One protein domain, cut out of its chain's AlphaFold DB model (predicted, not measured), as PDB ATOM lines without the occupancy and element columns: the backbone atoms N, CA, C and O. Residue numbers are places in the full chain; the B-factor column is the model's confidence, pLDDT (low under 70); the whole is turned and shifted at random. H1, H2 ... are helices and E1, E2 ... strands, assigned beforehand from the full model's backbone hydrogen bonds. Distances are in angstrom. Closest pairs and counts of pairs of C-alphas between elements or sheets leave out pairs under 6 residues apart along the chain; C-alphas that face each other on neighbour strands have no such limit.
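What this domain is: This is residues 321 to 455 of the 455 residues of an uncharacterized protein of Pseudonocardia hierapolitana (UniProt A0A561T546). With little regular structure, the chain winds in stacked turns, a solenoid with parallel sheet E2 E5 E7 E8 E9 as one wall and parallel pairs E1 E4 and E3 E6 on other sides. The 135 printed residues, 48 in named elements, mostly strand, include E1 to E8, H1, H2, E9 in order. It is compact: radius of gyration of the C-alphas 13.6 A, spans 37 by 30 by 27 A.

How they stand to each other: From E1, residues 327 to 329, go to E2, 332 to 337, which runs on into E3, 340 to 342, at 98 degrees. E4, 355 to 357, neighbours E1: N 328 and O 355 are 2.9 A apart. E5, 364 to 369, likewise runs on into E6, 372 to 374. E7, 396 to 401, neighbours E5, with N 368 and O 399 2.7 A apart; E8, 424 to 428, and E9, 450 to 454, follow. H1, 430 to 433, only grazes the sheet; H2, 438 to 441, is not on it.

Where its parts are: Find E1's start, C-alpha 327, at (340.398, -278.204, 146.804) and E9's end, C-alpha 454, at (328.614, -266.790, 129.471).

The domain as a whole: The links into E4, E7 and E8 are long; no printed residue is under 70 in pLDDT.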
ATOM      1  N   VAL A 321     348.394-282.929 137.565       96.56
ATOM      2  CA  VAL A 321     347.463-284.007 137.920       96.56
ATOM      3  C   VAL A 321     346.682-283.624 139.173       96.56
ATOM      4  O   VAL A 321     347.233-283.023 140.096       96.56
ATOM      5  N   VAL A 322     345.400-283.977 139.210       93.06
ATOM      6  CA  VAL A 322     344.516-283.804 140.369       93.06
ATOM      7  C   VAL A 322     344.409-285.125 141.130       93.06
ATOM      8  O   VAL A 322     344.218-286.173 140.520       93.06
ATOM      9  N   ASP A 323     344.495-285.089 142.459       88.75
ATOM     10  CA  ASP A 323     344.169-286.237 143.312       88.75
ATOM     11  C   ASP A 323     343.010-285.911 144.271       88.75
ATOM     12  O   ASP A 323     342.186-285.027 144.028       88.75
ATOM     13  N   THR A 324     342.911-286.628 145.390       84.44
ATOM     14  CA  THR A 324     341.891-286.376 146.415       84.44
ATOM     15  C   THR A 324     341.982-284.976 147.043       84.44
ATOM     16  O   THR A 324     340.970-284.474 147.541       84.44
ATOM     17  N   ARG A 325     343.135-284.298 146.967       84.44
ATOM     18  CA  ARG A 325     343.378-282.905 147.388       84.44
ATOM     19  C   ARG A 325     343.011-281.908 146.283       84.44
ATOM     20  O   ARG A 325     343.720-280.956 146.002       84.44
ATOM     21  N   ARG A 326     341.834-282.083 145.693       85.69
ATOM     22  CA  ARG A 326     341.289-281.243 144.609       85.69
ATOM     23  C   ARG A 326     340.841-279.834 145.014       85.69
ATOM     24  O   ARG A 326     340.362-279.075 144.173       85.69
ATOM     25  N   ARG A 327     340.885-279.498 146.306       83.56
ATOM     26  CA  ARG A 327     340.398-278.204 146.804       83.56
ATOM     27  C   ARG A 327     341.436-277.120 146.549       83.56
ATOM     28  O   ARG A 327     342.542-277.208 147.060       83.56
ATOM     29  N   MET A 328     341.025-276.079 145.838       85.94
ATOM     30  CA  MET A 328     341.786-274.846 145.653       85.94
ATOM     31  C   MET A 328     341.194-273.807 146.594       85.94
ATOM     32  O   MET A 328     340.152-273.199 146.324       85.94
ATOM     33  N   ASN A 329     341.798-273.696 147.766       81.44
ATOM     34  CA  ASN A 329     341.213-272.969 148.880       81.44
ATOM     35  C   ASN A 329     341.764-271.537 148.926       81.44
ATOM     36  O   ASN A 329     342.979-271.343 148.964       81.44
ATOM     37  N   ARG A 330     340.862-270.548 149.020       85.94
ATOM     38  CA  ARG A 330     341.189-269.162 149.420       85.94
ATOM     39  C   ARG A 330     342.317-268.528 148.597       85.94
ATOM     40  O   ARG A 330     343.260-267.979 149.155       85.94
ATOM     41  N   LEU A 331     342.245-268.637 147.279       89.00
ATOM     42  CA  LEU A 331     343.233-268.041 146.382       89.00
ATOM     43  C   LEU A 331     342.871-266.562 146.137       89.00
ATOM     44  O   LEU A 331     341.750-266.304 145.706       89.00
ATOM     45  N   PRO A 332     343.731-265.563 146.402       86.00
ATOM     46  CA  PRO A 332     343.391-264.154 146.246       86.00
ATOM     47  C   PRO A 332     343.753-263.645 144.837       86.00
ATOM     48  O   PRO A 332     344.389-262.607 144.699       86.00
ATOM     49  N   GLY A 333     343.328-264.358 143.790       88.94
ATOM     50  CA  GLY A 333     343.595-264.002 142.390       88.94
ATOM     51  C   GLY A 333     344.736-264.822 141.805       88.94
ATOM     52  O   GLY A 333     345.775-264.275 141.459       88.94
ATOM     53  N   PHE A 334     344.548-266.139 141.745       96.50
ATOM     54  CA  PHE A 334     345.538-267.074 141.211       96.50
ATOM     55  C   PHE A 334     345.189-267.470 139.776       96.50
ATOM     56  O   PHE A 334     344.023-267.742 139.480       96.50
ATOM     57  N   GLU A 335     346.182-267.539 138.897       98.06
ATOM     58  CA  GLU A 335     345.982-267.850 137.480       98.06
ATOM     59  C   GLU A 335     346.657-269.165 137.071       98.06
ATOM     60  O   GLU A 335     347.806-269.442 137.405       98.06
ATOM     61  N   PHE A 336     345.936-269.977 136.305       98.56
ATOM     62  CA  PHE A 336     346.465-271.122 135.575       98.56
ATOM     63  C   PHE A 336     346.351-270.825 134.080       98.56
ATOM     64  O   PHE A 336     345.226-270.762 133.578       98.56
ATOM     65  N   HIS A 337     347.478-270.666 133.379       98.81
ATOM     66  CA  HIS A 337     347.533-270.300 131.956       98.81
ATOM     67  C   HIS A 337     348.167-271.395 131.092       98.81
ATOM     68  O   HIS A 337     349.304-271.788 131.333       98.81
ATOM     69  N   ARG A 338     347.488-271.881 130.047       98.81
ATOM     70  CA  ARG A 338     348.014-272.953 129.167       98.81
ATOM     71  C   ARG A 338     348.455-274.200 129.944       98.81
ATOM     72  O   ARG A 338     349.473-274.827 129.654       98.81
ATOM     73  N   VAL A 339     347.683-274.557 130.962       98.88
ATOM     74  CA  VAL A 339     347.895-275.734 131.800       98.88
ATOM     75  C   VAL A 339     347.090-276.911 131.261       98.88
ATOM     76  O   VAL A 339     345.879-276.822 131.053       98.88
ATOM     77  N   LEU A 340     347.762-278.046 131.085       98.75
ATOM     78  CA  LEU A 340     347.129-279.339 130.880       98.75
ATOM     79  C   LEU A 340     346.790-279.963 132.237       98.75
ATOM     80  O   LEU A 340     347.676-280.407 132.964       98.75
ATOM     81  N   TRP A 341     345.505-280.059 132.554       98.38
ATOM     82  CA  TRP A 341     344.998-280.746 133.734       98.38
ATOM     83  C   TRP A 341     344.603-282.183 133.411       98.38
ATOM     84  O   TRP A 341     343.811-282.435 132.504       98.38
ATOM     85  N   THR A 342     345.108-283.133 134.194       97.81
ATOM     86  CA  THR A 342     344.685-284.537 134.155       97.81
ATOM     87  C   THR A 342     343.917-284.882 135.424       97.81
ATOM     88  O   THR A 342     344.448-284.786 136.530       97.81
ATOM     89  N   LEU A 343     342.668-285.306 135.254       96.19
ATOM     90  CA  LEU A 343     341.739-285.648 136.322       96.19
ATOM     91  C   LEU A 343     341.437-287.155 136.268       96.19
ATOM     92  O   LEU A 343     340.548-287.577 135.526       96.19
ATOM     93  N   PRO A 344     342.202-287.993 136.987       94.69
ATOM     94  CA  PRO A 344     341.949-289.426 137.027       94.69
ATOM     95  C   PRO A 344     340.619-289.729 137.746       94.69
ATOM     96  O   PRO A 344     340.331-289.118 138.781       94.69
ATOM     97  N   PRO A 345     339.802-290.671 137.237       94.06
ATOM     98  CA  PRO A 345     338.599-291.117 137.929       94.06
ATOM     99  C   PRO A 345     338.938-291.909 139.196       94.06
ATOM    100  O   PRO A 345     339.993-292.540 139.301       94.06
ATOM    101  N   ASP A 346     338.010-291.920 140.151       92.62
ATOM    102  CA  ASP A 346     338.054-292.860 141.266       92.62
ATOM    103  C   ASP A 346     337.730-294.300 140.817       92.62
ATOM    104  O   ASP A 346     337.461-294.578 139.646       92.62
ATOM    105  N   ALA A 347     337.750-295.248 141.759       91.62
ATOM    106  CA  ALA A 347     337.490-296.660 141.470       91.62
ATOM    107  C   ALA A 347     336.094-296.933 140.868       91.62
ATOM    108  O   ALA A 347     335.892-297.986 140.269       91.62
ATOM    109  N   GLY A 348     335.137-296.010 141.026       92.62
ATOM    110  CA  GLY A 348     333.806-296.082 140.425       92.62
ATOM    111  C   GLY A 348     333.722-295.469 139.025       92.62
ATOM    112  O   GLY A 348     332.635-295.420 138.455       92.62
ATOM    113  N   GLY A 349     334.836-294.986 138.467       93.06
ATOM    114  CA  GLY A 349     334.849-294.248 137.203       93.06
ATOM    115  C   GLY A 349     334.406-292.789 137.348       93.06
ATOM    116  O   GLY A 349     334.194-292.114 136.341       93.06
ATOM    117  N   HIS A 350     334.249-292.290 138.578       94.38
ATOM    118  CA  HIS A 350     333.773-290.938 138.832       94.38
ATOM    119  C   HIS A 350     334.946-289.960 138.944       94.38
ATOM    120  O   HIS A 350     335.824-290.121 139.796       94.38
ATOM    121  N   VAL A 351     334.968-288.932 138.098       94.25
ATOM    122  CA  VAL A 351     335.958-287.855 138.186       94.25
ATOM    123  C   VAL A 351     335.503-286.782 139.155       94.25
ATOM    124  O   VAL A 351     334.416-286.223 139.051       94.25
ATOM    125  N   LYS A 352     336.404-286.474 140.082       91.62
ATOM    126  CA  LYS A 352     336.241-285.451 141.100       91.62
ATOM    127  C   LYS A 352     337.046-284.219 140.709       91.62
ATOM    128  O   LYS A 352     338.246-284.163 140.965       91.62
ATOM    129  N   GLY A 353     336.353-283.247 140.126       92.56
ATOM    130  CA  GLY A 353     336.934-282.040 139.548       92.56
ATOM    131  C   GLY A 353     337.716-281.153 140.513       92.56
ATOM    132  O   GLY A 353     337.619-281.284 141.739       92.56
ATOM    133  N   LEU A 354     338.458-280.205 139.942       96.06
ATOM    134  CA  LEU A 354     339.075-279.107 140.682       96.06
ATOM    135  C   LEU A 354     337.997-278.295 141.396       96.06
ATOM    136  O   LEU A 354     336.995-277.931 140.787       96.06
ATOM    137  N   ARG A 355     338.209-277.976 142.672       94.81
ATOM    138  CA  ARG A 355     337.181-277.354 143.509       94.81
ATOM    139  C   ARG A 355     337.617-275.996 144.066       94.81
ATOM    140  O   ARG A 355     338.181-275.960 145.169       94.81
ATOM    141  N   PRO A 356     337.347-274.881 143.359       94.25
ATOM    142  CA  PRO A 356     337.457-273.540 143.928       94.25
ATOM    143  C   PRO A 356     336.613-273.454 145.203       94.25
ATOM    144  O   PRO A 356     335.417-273.736 145.185       94.25
ATOM    145  N   THR A 357     337.242-273.134 146.333       90.88
ATOM    146  CA  THR A 357     336.576-273.163 147.641       90.88
ATOM    147  C   THR A 357     336.865-271.891 148.429       90.88
ATOM    148  O   THR A 357     338.015-271.597 148.769       90.88
ATOM    149  N   SER A 358     335.801-271.163 148.768       88.62
ATOM    150  CA  SER A 358     335.823-270.106 149.782       88.62
ATOM    151  C   SER A 358     335.705-270.721 151.174       88.62
ATOM    152  O   SER A 358     334.950-271.673 151.387       88.62
ATOM    153  N   LEU A 359     336.420-270.172 152.154       85.88
ATOM    154  CA  LEU A 359     336.345-270.667 153.528       85.88
ATOM    155  C   LEU A 359     336.479-269.522 154.529       85.88
ATOM    156  O   LEU A 359     337.398-268.716 154.424       85.88
ATOM    157  N   LEU A 360     335.601-269.501 155.538       84.81
ATOM    158  CA  LEU A 360     335.579-268.476 156.593       84.81
ATOM    159  C   LEU A 360     335.470-267.043 156.032       84.81
ATOM    160  O   LEU A 360     336.155-266.147 156.519       84.81
ATOM    161  N   GLY A 361     334.676-266.853 154.972       83.50
ATOM    162  CA  GLY A 361     334.477-265.545 154.343       83.50
ATOM    163  C   GLY A 361     335.657-265.047 153.510       83.50
ATOM    164  O   GLY A 361     335.598-263.957 152.948       83.50
ATOM    165  N   GLN A 362     336.738-265.827 153.407       87.25
ATOM    166  CA  GLN A 362     337.863-265.507 152.536       87.25
ATOM    167  C   GLN A 362     337.540-265.969 151.113       87.25
ATOM    168  O   GLN A 362     337.445-267.185 150.894       87.25
ATOM    169  N   PRO A 363     337.376-265.034 150.157       85.81
ATOM    170  CA  PRO A 363     336.968-265.388 148.811       85.81
ATOM    171  C   PRO A 363     338.045-266.212 148.106       85.81
ATOM    172  O   PRO A 363     339.240-266.044 148.358       85.81
ATOM    173  N   CYS A 364     337.620-267.081 147.192       94.50
ATOM    174  CA  CYS A 364     338.524-267.765 146.270       94.50
ATOM    175  C   CYS A 364     338.349-267.181 144.870       94.50
ATOM    176  O   CYS A 364     337.278-267.289 144.281       94.50
ATOM    177  N   ARG A 365     339.395-266.539 144.360       96.06
ATOM    178  CA  ARG A 365     339.475-265.949 143.029       96.06
ATOM    179  C   ARG A 365     340.506-266.725 142.221       96.06
ATOM    180  O   ARG A 365     341.690-266.712 142.566       96.06
ATOM    181  N   VAL A 366     340.050-267.407 141.178       97.44
ATOM    182  CA  VAL A 366     340.892-268.267 140.344       97.44
ATOM    183  C   VAL A 366     340.524-268.135 138.871       97.44
ATOM    184  O   VAL A 366     339.346-268.132 138.507       97.44
ATOM    185  N   ALA A 367     341.542-268.035 138.024       98.19
ATOM    186  CA  ALA A 367     341.402-267.988 136.578       98.19
ATOM    187  C   ALA A 367     342.047-269.217 135.927       98.19
ATOM    188  O   ALA A 367     343.163-269.605 136.261       98.19
ATOM    189  N   PHE A 368     341.333-269.814 134.982       98.56
ATOM    190  CA  PHE A 368     341.785-270.849 134.070       98.56
ATOM    191  C   PHE A 368     341.755-270.246 132.668       98.56
ATOM    192  O   PHE A 368     340.680-270.014 132.119       98.56
ATOM    193  N   VAL A 369     342.922-269.947 132.114       98.62
ATOM    194  CA  VAL A 369     343.060-269.289 130.814       98.62
ATOM    195  C   VAL A 369     343.764-270.249 129.869       98.62
ATOM    196  O   VAL A 369     344.800-270.808 130.218       98.62
ATOM    197  N   ASP A 370     343.208-270.484 128.685       98.69
ATOM    198  CA  ASP A 370     343.780-271.367 127.658       98.69
ATOM    199  C   ASP A 370     344.113-272.791 128.162       98.69
ATOM    200  O   ASP A 370     345.027-273.456 127.667       98.69
ATOM    201  N   ASN A 371     343.412-273.269 129.196       98.88
ATOM    202  CA  ASN A 371     343.709-274.554 129.831       98.88
ATOM    203  C   ASN A 371     343.072-275.719 129.077       98.88
ATOM    204  O   ASN A 371     341.979-275.619 128.533       98.88
ATOM    205  N   THR A 372     343.726-276.876 129.104       98.81
ATOM    206  CA  THR A 372     343.169-278.121 128.564       98.81
ATOM    207  C   THR A 372     342.880-279.084 129.701       98.81
ATOM    208  O   THR A 372     343.766-279.381 130.496       98.81
ATOM    209  N   PHE A 373     341.671-279.631 129.757       98.44
ATOM    210  CA  PHE A 373     341.276-280.617 130.757       98.44
ATOM    211  C   PHE A 373     341.137-282.004 130.129       98.44
ATOM    212  O   PHE A 373     340.568-282.165 129.051       98.44
ATOM    213  N   ARG A 374     341.647-283.031 130.814       97.44
ATOM    214  CA  ARG A 374     341.523-284.439 130.421       97.44
ATOM    215  C   ARG A 374     341.022-285.278 131.584       97.44
ATOM    216  O   ARG A 374     341.577-285.215 132.675       97.44
ATOM    217  N   ALA A 375     340.041-286.127 131.311       95.62
ATOM    218  CA  ALA A 375     339.429-287.039 132.274       95.62
ATOM    219  C   ALA A 375     339.492-288.493 131.754       95.62
ATOM    220  O   ALA A 375     338.463-289.084 131.424       95.62
ATOM    221  N   PRO A 376     340.698-289.069 131.570       92.94
ATOM    222  CA  PRO A 376     340.845-290.351 130.887       92.94
ATOM    223  C   PRO A 376     340.143-291.482 131.649       92.94
ATOM    224  O   PRO A 376     340.441-291.733 132.814       92.94
ATOM    225  N   GLY A 377     339.236-292.189 130.970       91.56
ATOM    226  CA  GLY A 377     338.497-293.321 131.543       91.56
ATOM    227  C   GLY A 377     337.338-292.934 132.468       91.56
ATOM    228  O   GLY A 377     336.784-293.814 133.126       91.56
ATOM    229  N   ALA A 378     336.969-291.652 132.534       93.50
ATOM    230  CA  ALA A 378     335.814-291.197 133.298       93.50
ATOM    231  C   ALA A 378     334.494-291.700 132.695       93.50
ATOM    232  O   ALA A 378     334.298-291.670 131.482       93.50
ATOM    233  N   THR A 379     333.569-292.125 133.552       93.62
ATOM    234  CA  THR A 379     332.194-292.494 133.175       93.62
ATOM    235  C   THR A 379     331.168-291.497 133.703       93.62
ATOM    236  O   THR A 379     330.108-291.329 133.108       93.62
ATOM    237  N   THR A 380     331.482-290.824 134.810       95.62
ATOM    238  CA  THR A 380     330.669-289.774 135.439       95.62
ATOM    239  C   THR A 380     331.584-288.732 136.082       95.62
ATOM    240  O   THR A 380     332.781-288.982 136.242       95.62
ATOM    241  N   GLY A 381     331.035-287.593 136.505       94.56
ATOM    242  CA  GLY A 381     331.766-286.614 137.315       94.56
ATOM    243  C   GLY A 381     331.771-285.213 136.739       94.56
ATOM    244  O   GLY A 381     330.929-284.870 135.922       94.56
ATOM    245  N   GLU A 382     332.714-284.395 137.181       95.44
ATOM    246  CA  GLU A 382     332.812-282.998 136.761       95.44
ATOM    247  C   GLU A 382     334.268-282.550 136.631       95.44
ATOM    248  O   GLU A 382     335.142-283.066 137.327       95.44
ATOM    249  N   ILE A 383     334.542-281.582 135.753       96.88
ATOM    250  CA  ILE A 383     335.891-281.011 135.594       96.88
ATOM    251  C   ILE A 383     336.145-279.938 136.652       96.88
ATOM    252  O   ILE A 383     337.191-279.942 137.306       96.88
ATOM    253  N   LEU A 384     335.164-279.055 136.849       96.75
ATOM    254  CA  LEU A 384     335.136-278.072 137.927       96.75
ATOM    255  C   LEU A 384     333.998-278.413 138.898       96.75
ATOM    256  O   LEU A 384     332.824-278.454 138.527       96.75
ATOM    257  N   ASP A 385     334.349-278.657 140.154       94.31
ATOM    258  CA  ASP A 385     333.413-278.981 141.227       94.31
ATOM    259  C   ASP A 385     333.145-277.750 142.102       94.31
ATOM    260  O   ASP A 385     334.010-276.896 142.306       94.31
ATOM    261  N   SER A 386     331.948-277.680 142.679       93.12
ATOM    262  CA  SER A 386     331.654-276.807 143.809       93.12
ATOM    263  C   SER A 386     330.419-277.285 144.572       93.12
ATOM    264  O   SER A 386     329.551-277.986 144.048       93.12
ATOM    265  N   GLU A 387     330.315-276.862 145.829       90.88
ATOM    266  CA  GLU A 387     329.123-277.046 146.658       90.88
ATOM    267  C   GLU A 387     328.665-275.674 147.145       90.88
ATOM    268  O   GLU A 387     329.496-274.826 147.465       90.88
ATOM    269  N   HIS A 388     327.354-275.468 147.235       92.75
ATOM    270  CA  HIS A 388     326.801-274.253 147.813       92.75
ATOM    271  C   HIS A 388     326.972-274.305 149.336       92.75
ATOM    272  O   HIS A 388     326.308-275.083 150.028       92.75
ATOM    273  N   SER A 389     327.906-273.521 149.875       90.69
ATOM    274  CA  SER A 389     328.217-273.559 151.305       90.69
ATOM    275  C   SER A 389     327.084-272.961 152.148       90.69
ATOM    276  O   SER A 389     326.359-272.090 151.695       90.69
ATOM    277  N   ALA A 390     326.924-273.356 153.415       88.94
ATOM    278  CA  ALA A 390     325.902-272.758 154.296       88.94
ATOM    279  C   ALA A 390     326.264-271.344 154.805       88.94
ATOM    280  O   ALA A 390     325.442-270.678 155.431       88.94
ATOM    281  N   ARG A 391     327.508-270.899 154.588       88.69
ATOM    282  CA  ARG A 391     328.051-269.644 155.117       88.69
ATOM    283  C   ARG A 391     327.858-268.494 154.121       88.69
ATOM    284  O   ARG A 391     328.474-268.545 153.064       88.69
ATOM    285  N   PRO A 392     327.056-267.462 154.432       89.31
ATOM    286  CA  PRO A 392     326.669-266.435 153.458       89.31
ATOM    287  C   PRO A 392     327.811-265.491 153.049       89.31
ATOM    288  O   PRO A 392     327.707-264.814 152.034       89.31
ATOM    289  N   ASP A 393     328.887-265.431 153.830       90.31
ATOM    290  CA  ASP A 393     330.096-264.651 153.557       90.31
ATOM    291  C   ASP A 393     331.053-265.346 152.577       90.31
ATOM    292  O   ASP A 393     331.959-264.711 152.040       90.31
ATOM    293  N   ASN A 394     330.868-266.644 152.325       92.19
ATOM    294  CA  ASN A 394     331.665-267.354 151.338       92.19
ATOM    295  C   ASN A 394     331.296-266.918 149.918       92.19
ATOM    296  O   ASN A 394     330.118-266.855 149.571       92.19
ATOM    297  N   SER A 395     332.308-266.681 149.084       94.00
ATOM    298  CA  SER A 395     332.119-266.296 147.686       94.00
ATOM    299  C   SER A 395     333.315-266.693 146.824       94.00
ATOM    300  O   SER A 395     334.465-266.650 147.274       94.00
ATOM    301  N   VAL A 396     333.054-267.075 145.578       96.62
ATOM    302  CA  VAL A 396     334.072-267.381 144.576       96.62
ATOM    303  C   VAL A 396     333.994-266.428 143.387       96.62
ATOM    304  O   VAL A 396     332.927-265.948 143.005       96.62
ATOM    305  N   ASP A 397     335.148-266.164 142.790       97.12
ATOM    306  CA  ASP A 397     335.271-265.568 141.465       97.12
ATOM    307  C   ASP A 397     336.069-266.548 140.596       97.12
ATOM    308  O   ASP A 397     337.279-266.702 140.762       97.12
ATOM    309  N   VAL A 398     335.371-267.276 139.729       97.75
ATOM    310  CA  VAL A 398     335.959-268.298 138.863       97.75
ATOM    311  C   VAL A 398     335.847-267.839 137.422       97.75
ATOM    312  O   VAL A 398     334.760-267.518 136.944       97.75
ATOM    313  N   THR A 399     336.967-267.832 136.713       98.44
ATOM    314  CA  THR A 399     337.016-267.491 135.290       98.44
ATOM    315  C   THR A 399     337.626-268.653 134.516       98.44
ATOM    316  O   THR A 399     338.700-269.112 134.879       98.44
ATOM    317  N   ALA A 400     336.951-269.142 133.479       98.25
ATOM    318  CA  ALA A 400     337.430-270.191 132.583       98.25
ATOM    319  C   ALA A 400     337.257-269.731 131.127       98.25
ATOM    320  O   ALA A 400     336.133-269.677 130.632       98.25
ATOM    321  N   LEU A 401     338.351-269.341 130.470       98.38
ATOM    322  CA  LEU A 401     338.337-268.725 129.137       98.38
ATOM    323  C   LEU A 401     339.391-269.363 128.229       98.38
ATOM    324  O   LEU A 401     340.530-269.539 128.653       98.38
ATOM    325  N   GLY A 402     339.028-269.666 126.982       98.19
ATOM    326  CA  GLY A 402     339.920-270.348 126.037       98.19
ATOM    327  C   GLY A 402     340.164-271.814 126.409       98.19
ATOM    328  O   GLY A 402     341.129-272.429 125.957       98.19
ATOM    329  N   CYS A 403     339.332-272.378 127.283       98.56
ATOM    330  CA  CYS A 403     339.524-273.710 127.824       98.56
ATOM    331  C   CYS A 403     339.032-274.794 126.859       98.56
ATOM    332  O   CYS A 403     337.999-274.662 126.210       98.56
ATOM    333  N   THR A 404     339.740-275.923 126.829       98.44
ATOM    334  CA  THR A 404     339.323-277.142 126.123       98.44
ATOM    335  C   THR A 404     338.911-278.210 127.130       98.44
ATOM    336  O   THR A 404     339.670-278.526 128.050       98.44
ATOM    337  N   TYR A 405     337.731-278.796 126.938       97.69
ATOM    338  CA  TYR A 405     337.166-279.843 127.794       97.69
ATOM    339  C   TYR A 405     337.095-281.186 127.048       97.69
ATOM    340  O   TYR A 405     337.156-281.192 125.820       97.69
ATOM    341  N   PRO A 406     336.974-282.327 127.751       95.81
ATOM    342  CA  PRO A 406     336.712-283.606 127.092       95.81
ATOM    343  C   PRO A 406     335.388-283.574 126.309       95.81
ATOM    344  O   PRO A 406     334.384-283.101 126.837       95.81
ATOM    345  N   ASP A 407     335.379-284.107 125.082       91.69
ATOM    346  CA  ASP A 407     334.237-284.029 124.148       91.69
ATOM    347  C   ASP A 407     332.931-284.648 124.687       91.69
ATOM    348  O   ASP A 407     331.840-284.334 124.214       91.69
ATOM    349  N   ASP A 408     333.031-285.560 125.652       90.94
ATOM    350  CA  ASP A 408     331.910-286.262 126.272       90.94
ATOM    351  C   ASP A 408     331.384-285.585 127.552       90.94
ATOM    352  O   ASP A 408     330.401-286.049 128.140       90.94
ATOM    353  N   PHE A 409     332.021-284.492 127.985       96.19
ATOM    354  CA  PHE A 409     331.564-283.659 129.091       96.19
ATOM    355  C   PHE A 409     330.673-282.518 128.586       96.19
ATOM    356  O   PHE A 409     330.923-281.871 127.575       96.19
ATOM    357  N   GLY A 410     329.602-282.263 129.329       95.44
ATOM    358  CA  GLY A 410     328.591-281.247 129.069       95.44
ATOM    359  C   GLY A 410     327.463-281.670 128.128       95.44
ATOM    360  O   GLY A 410     326.486-280.939 127.995       95.44
ATOM    361  N   THR A 411     327.538-282.866 127.540       93.88
ATOM    362  CA  THR A 411     326.445-283.461 126.749       93.88
ATOM    363  C   THR A 411     325.436-284.241 127.598       93.88
ATOM    364  O   THR A 411     324.359-284.584 127.119       93.88
ATOM    365  N   ASP A 412     325.800-284.577 128.838       92.44
ATOM    366  CA  ASP A 412     325.047-285.435 129.757       92.44
ATOM    367  C   ASP A 412     325.055-284.811 131.168       92.44
ATOM    368  O   ASP A 412     326.136-284.471 131.659       92.44
ATOM    369  N   PRO A 413     323.901-284.694 131.857       92.00
ATOM    370  CA  PRO A 413     323.837-284.214 133.240       92.00
ATOM    371  C   PRO A 413     324.699-284.993 134.247       92.00
ATOM    372  O   PRO A 413     324.994-284.475 135.323       92.00
ATOM    373  N   ALA A 414     325.096-286.233 133.940       93.88
ATOM    374  CA  ALA A 414     326.017-287.019 134.765       93.88
ATOM    375  C   ALA A 414     327.498-286.628 134.591       93.88
ATOM    376  O   ALA A 414     328.340-287.059 135.387       93.88
ATOM    377  N   ARG A 415     327.816-285.842 133.552       94.94
ATOM    378  CA  ARG A 415     329.162-285.369 133.202       94.94
ATOM    379  C   ARG A 415     329.178-283.870 132.872       94.94
ATOM    380  O   ARG A 415     329.580-283.509 131.768       94.94
ATOM    381  N   PRO A 416     328.722-282.967 133.755       97.44
ATOM    382  CA  PRO A 416     328.831-281.536 133.490       97.44
ATOM    383  C   PRO A 416     330.298-281.102 133.400       97.44
ATOM    384  O   PRO A 416     331.168-281.648 134.079       97.44
ATOM    385  N   ILE A 417     330.572-280.054 132.624       98.06
ATOM    386  CA  ILE A 417     331.878-279.384 132.636       98.06
ATOM    387  C   ILE A 417     332.117-278.777 134.022       98.06
ATOM    388  O   ILE A 417     333.151-279.029 134.644       98.06
ATOM    389  N   ALA A 418     331.146-278.020 134.537       97.50
ATOM    390  CA  ALA A 418     331.251-277.394 135.847       97.50
ATOM    391  C   ALA A 418     329.948-277.485 136.636       97.50
ATOM    392  O   ALA A 418     328.879-277.153 136.127       97.50
ATOM    393  N   ARG A 419     330.038-277.838 137.920       96.19
ATOM    394  CA  ARG A 419     328.945-277.613 138.871       96.19
ATOM    395  C   ARG A 419     329.050-276.189 139.402       96.19
ATOM    396  O   ARG A 419     329.948-275.897 140.189       96.19
ATOM    397  N   VAL A 420     328.143-275.310 138.989       96.94
ATOM    398  CA  VAL A 420     328.137-273.892 139.376       96.94
ATOM    399  C   VAL A 420     327.256-273.719 140.613       96.94
ATOM    400  O   VAL A 420     326.083-273.359 140.513       96.94
ATOM    401  N   ASN A 421     327.812-274.039 141.785       95.62
ATOM    402  CA  ASN A 421     327.069-274.092 143.043       95.62
ATOM    403  C   ASN A 421     327.500-273.068 144.086       95.62
ATOM    404  O   ASN A 421     326.639-272.509 144.751       95.62
ATOM    405  N   GLU A 422     328.800-272.848 144.286       95.12
ATOM    406  CA  GLU A 422     329.243-271.882 145.298       95.12
ATOM    407  C   GLU A 422     328.871-270.450 144.882       95.12
ATOM    408  O   GLU A 422     328.935-270.097 143.697       95.12
ATOM    409  N   ARG A 423     328.484-269.635 145.872       95.38
ATOM    410  CA  ARG A 423     328.096-268.229 145.682       95.38
ATOM    411  C   ARG A 423     329.179-267.431 144.986       95.38
ATOM    412  O   ARG A 423     330.363-267.678 145.199       95.38
ATOM    413  N   GLY A 424     328.774-266.403 144.254       95.94
ATOM    414  CA  GLY A 424     329.676-265.503 143.551       95.94
ATOM    415  C   GLY A 424     329.568-265.650 142.041       95.94
ATOM    416  O   GLY A 424     328.498-265.949 141.514       95.94
ATOM    417  N   THR A 425     330.658-265.366 141.332       97.56
ATOM    418  CA  THR A 425     330.642-265.236 139.871       97.56
ATOM    419  C   THR A 425     331.471-266.314 139.202       97.56
ATOM    420  O   THR A 425     332.641-266.492 139.517       97.56
ATOM    421  N   TRP A 426     330.865-266.981 138.226       98.31
ATOM    422  CA  TRP A 426     331.493-267.973 137.369       98.31
ATOM    423  C   TRP A 426     331.391-267.509 135.917       98.31
ATOM    424  O   TRP A 426     330.283-267.284 135.425       98.31
ATOM    425  N   ARG A 427     332.528-267.339 135.239       98.50
ATOM    426  CA  ARG A 427     332.613-266.862 133.850       98.50
ATOM    427  C   ARG A 427     333.151-267.959 132.946       98.50
ATOM    428  O   ARG A 427     334.212-268.505 133.235       98.50
ATOM    429  N   PHE A 428     332.440-268.225 131.856       98.50
ATOM    430  CA  PHE A 428     332.816-269.190 130.823       98.50
ATOM    431  C   PHE A 428     332.709-268.541 129.445       98.50
ATOM    432  O   PHE A 428     331.769-267.781 129.216       98.50
ATOM    433  N   ALA A 429     333.625-268.836 128.524       97.44
ATOM    434  CA  ALA A 429     333.516-268.320 127.161       97.44
ATOM    435  C   ALA A 429     332.488-269.121 126.344       97.44
ATOM    436  O   ALA A 429     332.497-270.354 126.362       97.44
ATOM    437  N   GLN A 430     331.640-268.440 125.564       96.75
ATOM    438  CA  GLN A 430     330.703-269.118 124.649       96.75
ATOM    439  C   GLN A 430     331.436-270.000 123.623       96.75
ATOM    440  O   GLN A 430     330.934-271.056 123.239       96.75
ATOM    441  N   ALA A 431     332.620-269.566 123.177       97.06
ATOM    442  CA  ALA A 431     333.430-270.292 122.203       97.06
ATOM    443  C   ALA A 431     333.892-271.664 122.727       97.06
ATOM    444  O   ALA A 431     333.874-272.628 121.966       97.06
ATOM    445  N   ASP A 432     334.221-271.762 124.018       97.12
ATOM    446  CA  ASP A 432     334.693-272.998 124.659       97.12
ATOM    447  C   ASP A 432     333.574-274.047 124.783       97.12
ATOM    448  O   ASP A 432     333.830-275.248 124.777       97.12
ATOM    449  N   LEU A 433     332.318-273.595 124.899       95.75
ATOM    450  CA  LEU A 433     331.140-274.464 124.998       95.75
ATOM    451  C   LEU A 433     330.637-274.939 123.628       95.75
ATOM    452  O   LEU A 433     329.920-275.937 123.542       95.75
ATOM    453  N   GLY A 434     330.954-274.212 122.553       94.12
ATOM    454  CA  GLY A 434     330.458-274.503 121.211       94.12
ATOM    455  C   GLY A 434     328.927-274.547 121.157       94.12
ATOM    456  O   GLY A 434     328.257-273.533 121.364       94.12
ATOM    457  N   THR A 435     328.373-275.724 120.853       94.25
ATOM    458  CA  THR A 435     326.922-275.967 120.737       94.25
ATOM    459  C   THR A 435     326.304-276.639 121.966       94.25
ATOM    460  O   THR A 435     325.148-277.054 121.899       94.25
ATOM    461  N   LEU A 436     327.062-276.824 123.051       96.75
ATOM    462  CA  LEU A 436     326.556-277.457 124.268       96.75
ATOM    463  C   LEU A 436     325.446-276.612 124.909       96.75
ATOM    464  O   LEU A 436     325.521-275.383 124.920       96.75
ATOM    465  N   ASP A 437     324.439-277.279 125.476       95.94
ATOM    466  CA  ASP A 437     323.415-276.626 126.293       95.94
ATOM    467  C   ASP A 437     324.042-276.172 127.623       95.94
ATOM    468  O   ASP A 437     324.479-277.025 128.408       95.94
ATOM    469  N   PRO A 438     324.086-274.861 127.929       95.88
ATOM    470  CA  PRO A 438     324.676-274.379 129.170       95.88
ATOM    471  C   PRO A 438     324.000-274.912 130.436       95.88
ATOM    472  O   PRO A 438     324.658-274.994 131.471       95.88
ATOM    473  N   ASP A 439     322.719-275.284 130.390       95.50
ATOM    474  CA  ASP A 439     322.017-275.839 131.554       95.50
ATOM    475  C   ASP A 439     322.425-277.282 131.866       95.50
ATOM    476  O   ASP A 439     322.353-277.701 133.022       95.50
ATOM    477  N   VAL A 440     322.938-278.008 130.868       96.62
ATOM    478  CA  VAL A 440     323.517-279.350 131.030       96.62
ATOM    479  C   VAL A 440     325.018-279.278 131.293       96.62
ATOM    480  O   VAL A 440     325.532-279.975 132.167       96.62
ATOM    481  N   ALA A 441     325.734-278.426 130.558       97.56
ATOM    482  CA  ALA A 441     327.183-278.312 130.656       97.56
ATOM    483  C   ALA A 441     327.644-277.600 131.928       97.56
ATOM    484  O   ALA A 441     328.666-277.966 132.510       97.56
ATOM    485  N   LEU A 442     326.884-276.599 132.364       97.88
ATOM    486  CA  LEU A 442     327.211-275.729 133.485       97.88
ATOM    487  C   LEU A 442     326.003-275.605 134.429       97.88
ATOM    488  O   LEU A 442     325.501-274.491 134.628       97.88
ATOM    489  N   PRO A 443     325.474-276.717 134.980       97.06
ATOM    490  CA  PRO A 443     324.307-276.687 135.848       97.06
ATOM    491  C   PRO A 443     324.538-275.715 137.004       97.06
ATOM    492  O   PRO A 443     325.536-275.793 137.728       97.06
ATOM    493  N   LYS A 444     323.601-274.776 137.142       96.25
ATOM    494  CA  LYS A 444     323.660-273.678 138.101       96.25
ATOM    495  C   LYS A 444     322.734-273.960 139.282       96.25
ATOM    496  O   LYS A 444     321.573-274.322 139.093       96.25
ATOM    497  N   HIS A 445     323.221-273.725 140.494       96.19
ATOM    498  CA  HIS A 445     322.397-273.733 141.698       96.19
ATOM    499  C   HIS A 445     321.288-272.660 141.627       96.19
ATOM    500  O   HIS A 445     321.519-271.577 141.083       96.19
ATOM    501  N   PRO A 446     320.076-272.929 142.150       95.19
ATOM    502  CA  PRO A 446     318.920-272.044 141.973       95.19
ATOM    503  C   PRO A 446     319.005-270.722 142.749       95.19
ATOM    504  O   PRO A 446     318.248-269.800 142.449       95.19
ATOM    505  N   GLU A 447     319.897-270.623 143.734       95.56
ATOM    506  CA  GLU A 447     320.026-269.427 144.572       95.56
ATOM    507  C   GLU A 447     320.462-268.186 143.758       95.56
ATOM    508  O   GLU A 447     321.247-268.292 142.804       95.56
ATOM    509  N   PRO A 448     319.941-266.991 144.094       94.00
ATOM    510  CA  PRO A 448     320.164-265.771 143.318       94.00
ATOM    511  C   PRO A 448     321.576-265.186 143.472       94.00
ATOM    512  O   PRO A 448     321.983-264.379 142.638       94.00
ATOM    513  N   ASP A 449     322.304-265.573 144.520       94.06
ATOM    514  CA  ASP A 449     323.682-265.167 144.838       94.06
ATOM    515  C   ASP A 449     324.749-265.996 144.095       94.06
ATOM    516  O   ASP A 449     325.953-265.773 144.243       94.06
ATOM    517  N   VAL A 450     324.306-266.935 143.257       97.19
ATOM    518  CA  VAL A 450     325.135-267.686 142.319       97.19
ATOM    519  C   VAL A 450     324.961-267.075 140.929       97.19
ATOM    520  O   VAL A 450     323.856-267.016 140.382       97.19
ATOM    521  N   HIS A 451     326.048-266.633 140.305       97.50
ATOM    522  CA  HIS A 451     326.027-266.016 138.980       97.50
ATOM    523  C   HIS A 451     326.823-266.864 137.986       97.50
ATOM    524  O   HIS A 451     328.039-266.984 138.095       97.50
ATOM    525  N   ARG A 452     326.124-267.423 136.990       97.31
ATOM    526  CA  ARG A 452     326.722-268.070 135.815       97.31
ATOM    527  C   ARG A 452     326.679-267.085 134.652       97.31
ATOM    528  O   ARG A 452     325.590-266.742 134.195       97.31
ATOM    529  N   LEU A 453     327.843-266.638 134.196       97.88
ATOM    530  CA  LEU A 453     328.004-265.720 133.074       97.88
ATOM    531  C   LEU A 453     328.657-266.455 131.906       97.88
ATOM    532  O   LEU A 453     329.690-267.103 132.073       97.88
ATOM    533  N   ILE A 454     328.050-266.321 130.732       96.69
ATOM    534  CA  ILE A 454     328.614-266.790 129.471       96.69
ATOM    535  C   ILE A 454     329.025-265.537 128.709       96.69
ATOM    536  O   ILE A 454     328.176-264.671 128.474       96.69
ATOM    537  N   VAL A 455     330.321-265.404 128.438       94.12
ATOM    538  CA  VAL A 455     330.938-264.186 127.890       94.12
ATOM    539  C   VAL A 455     331.469-264.370 126.481       94.12
ATOM    540  O   VAL A 455     331.770-265.525 126.089       94.12
TER     541      VAL A 455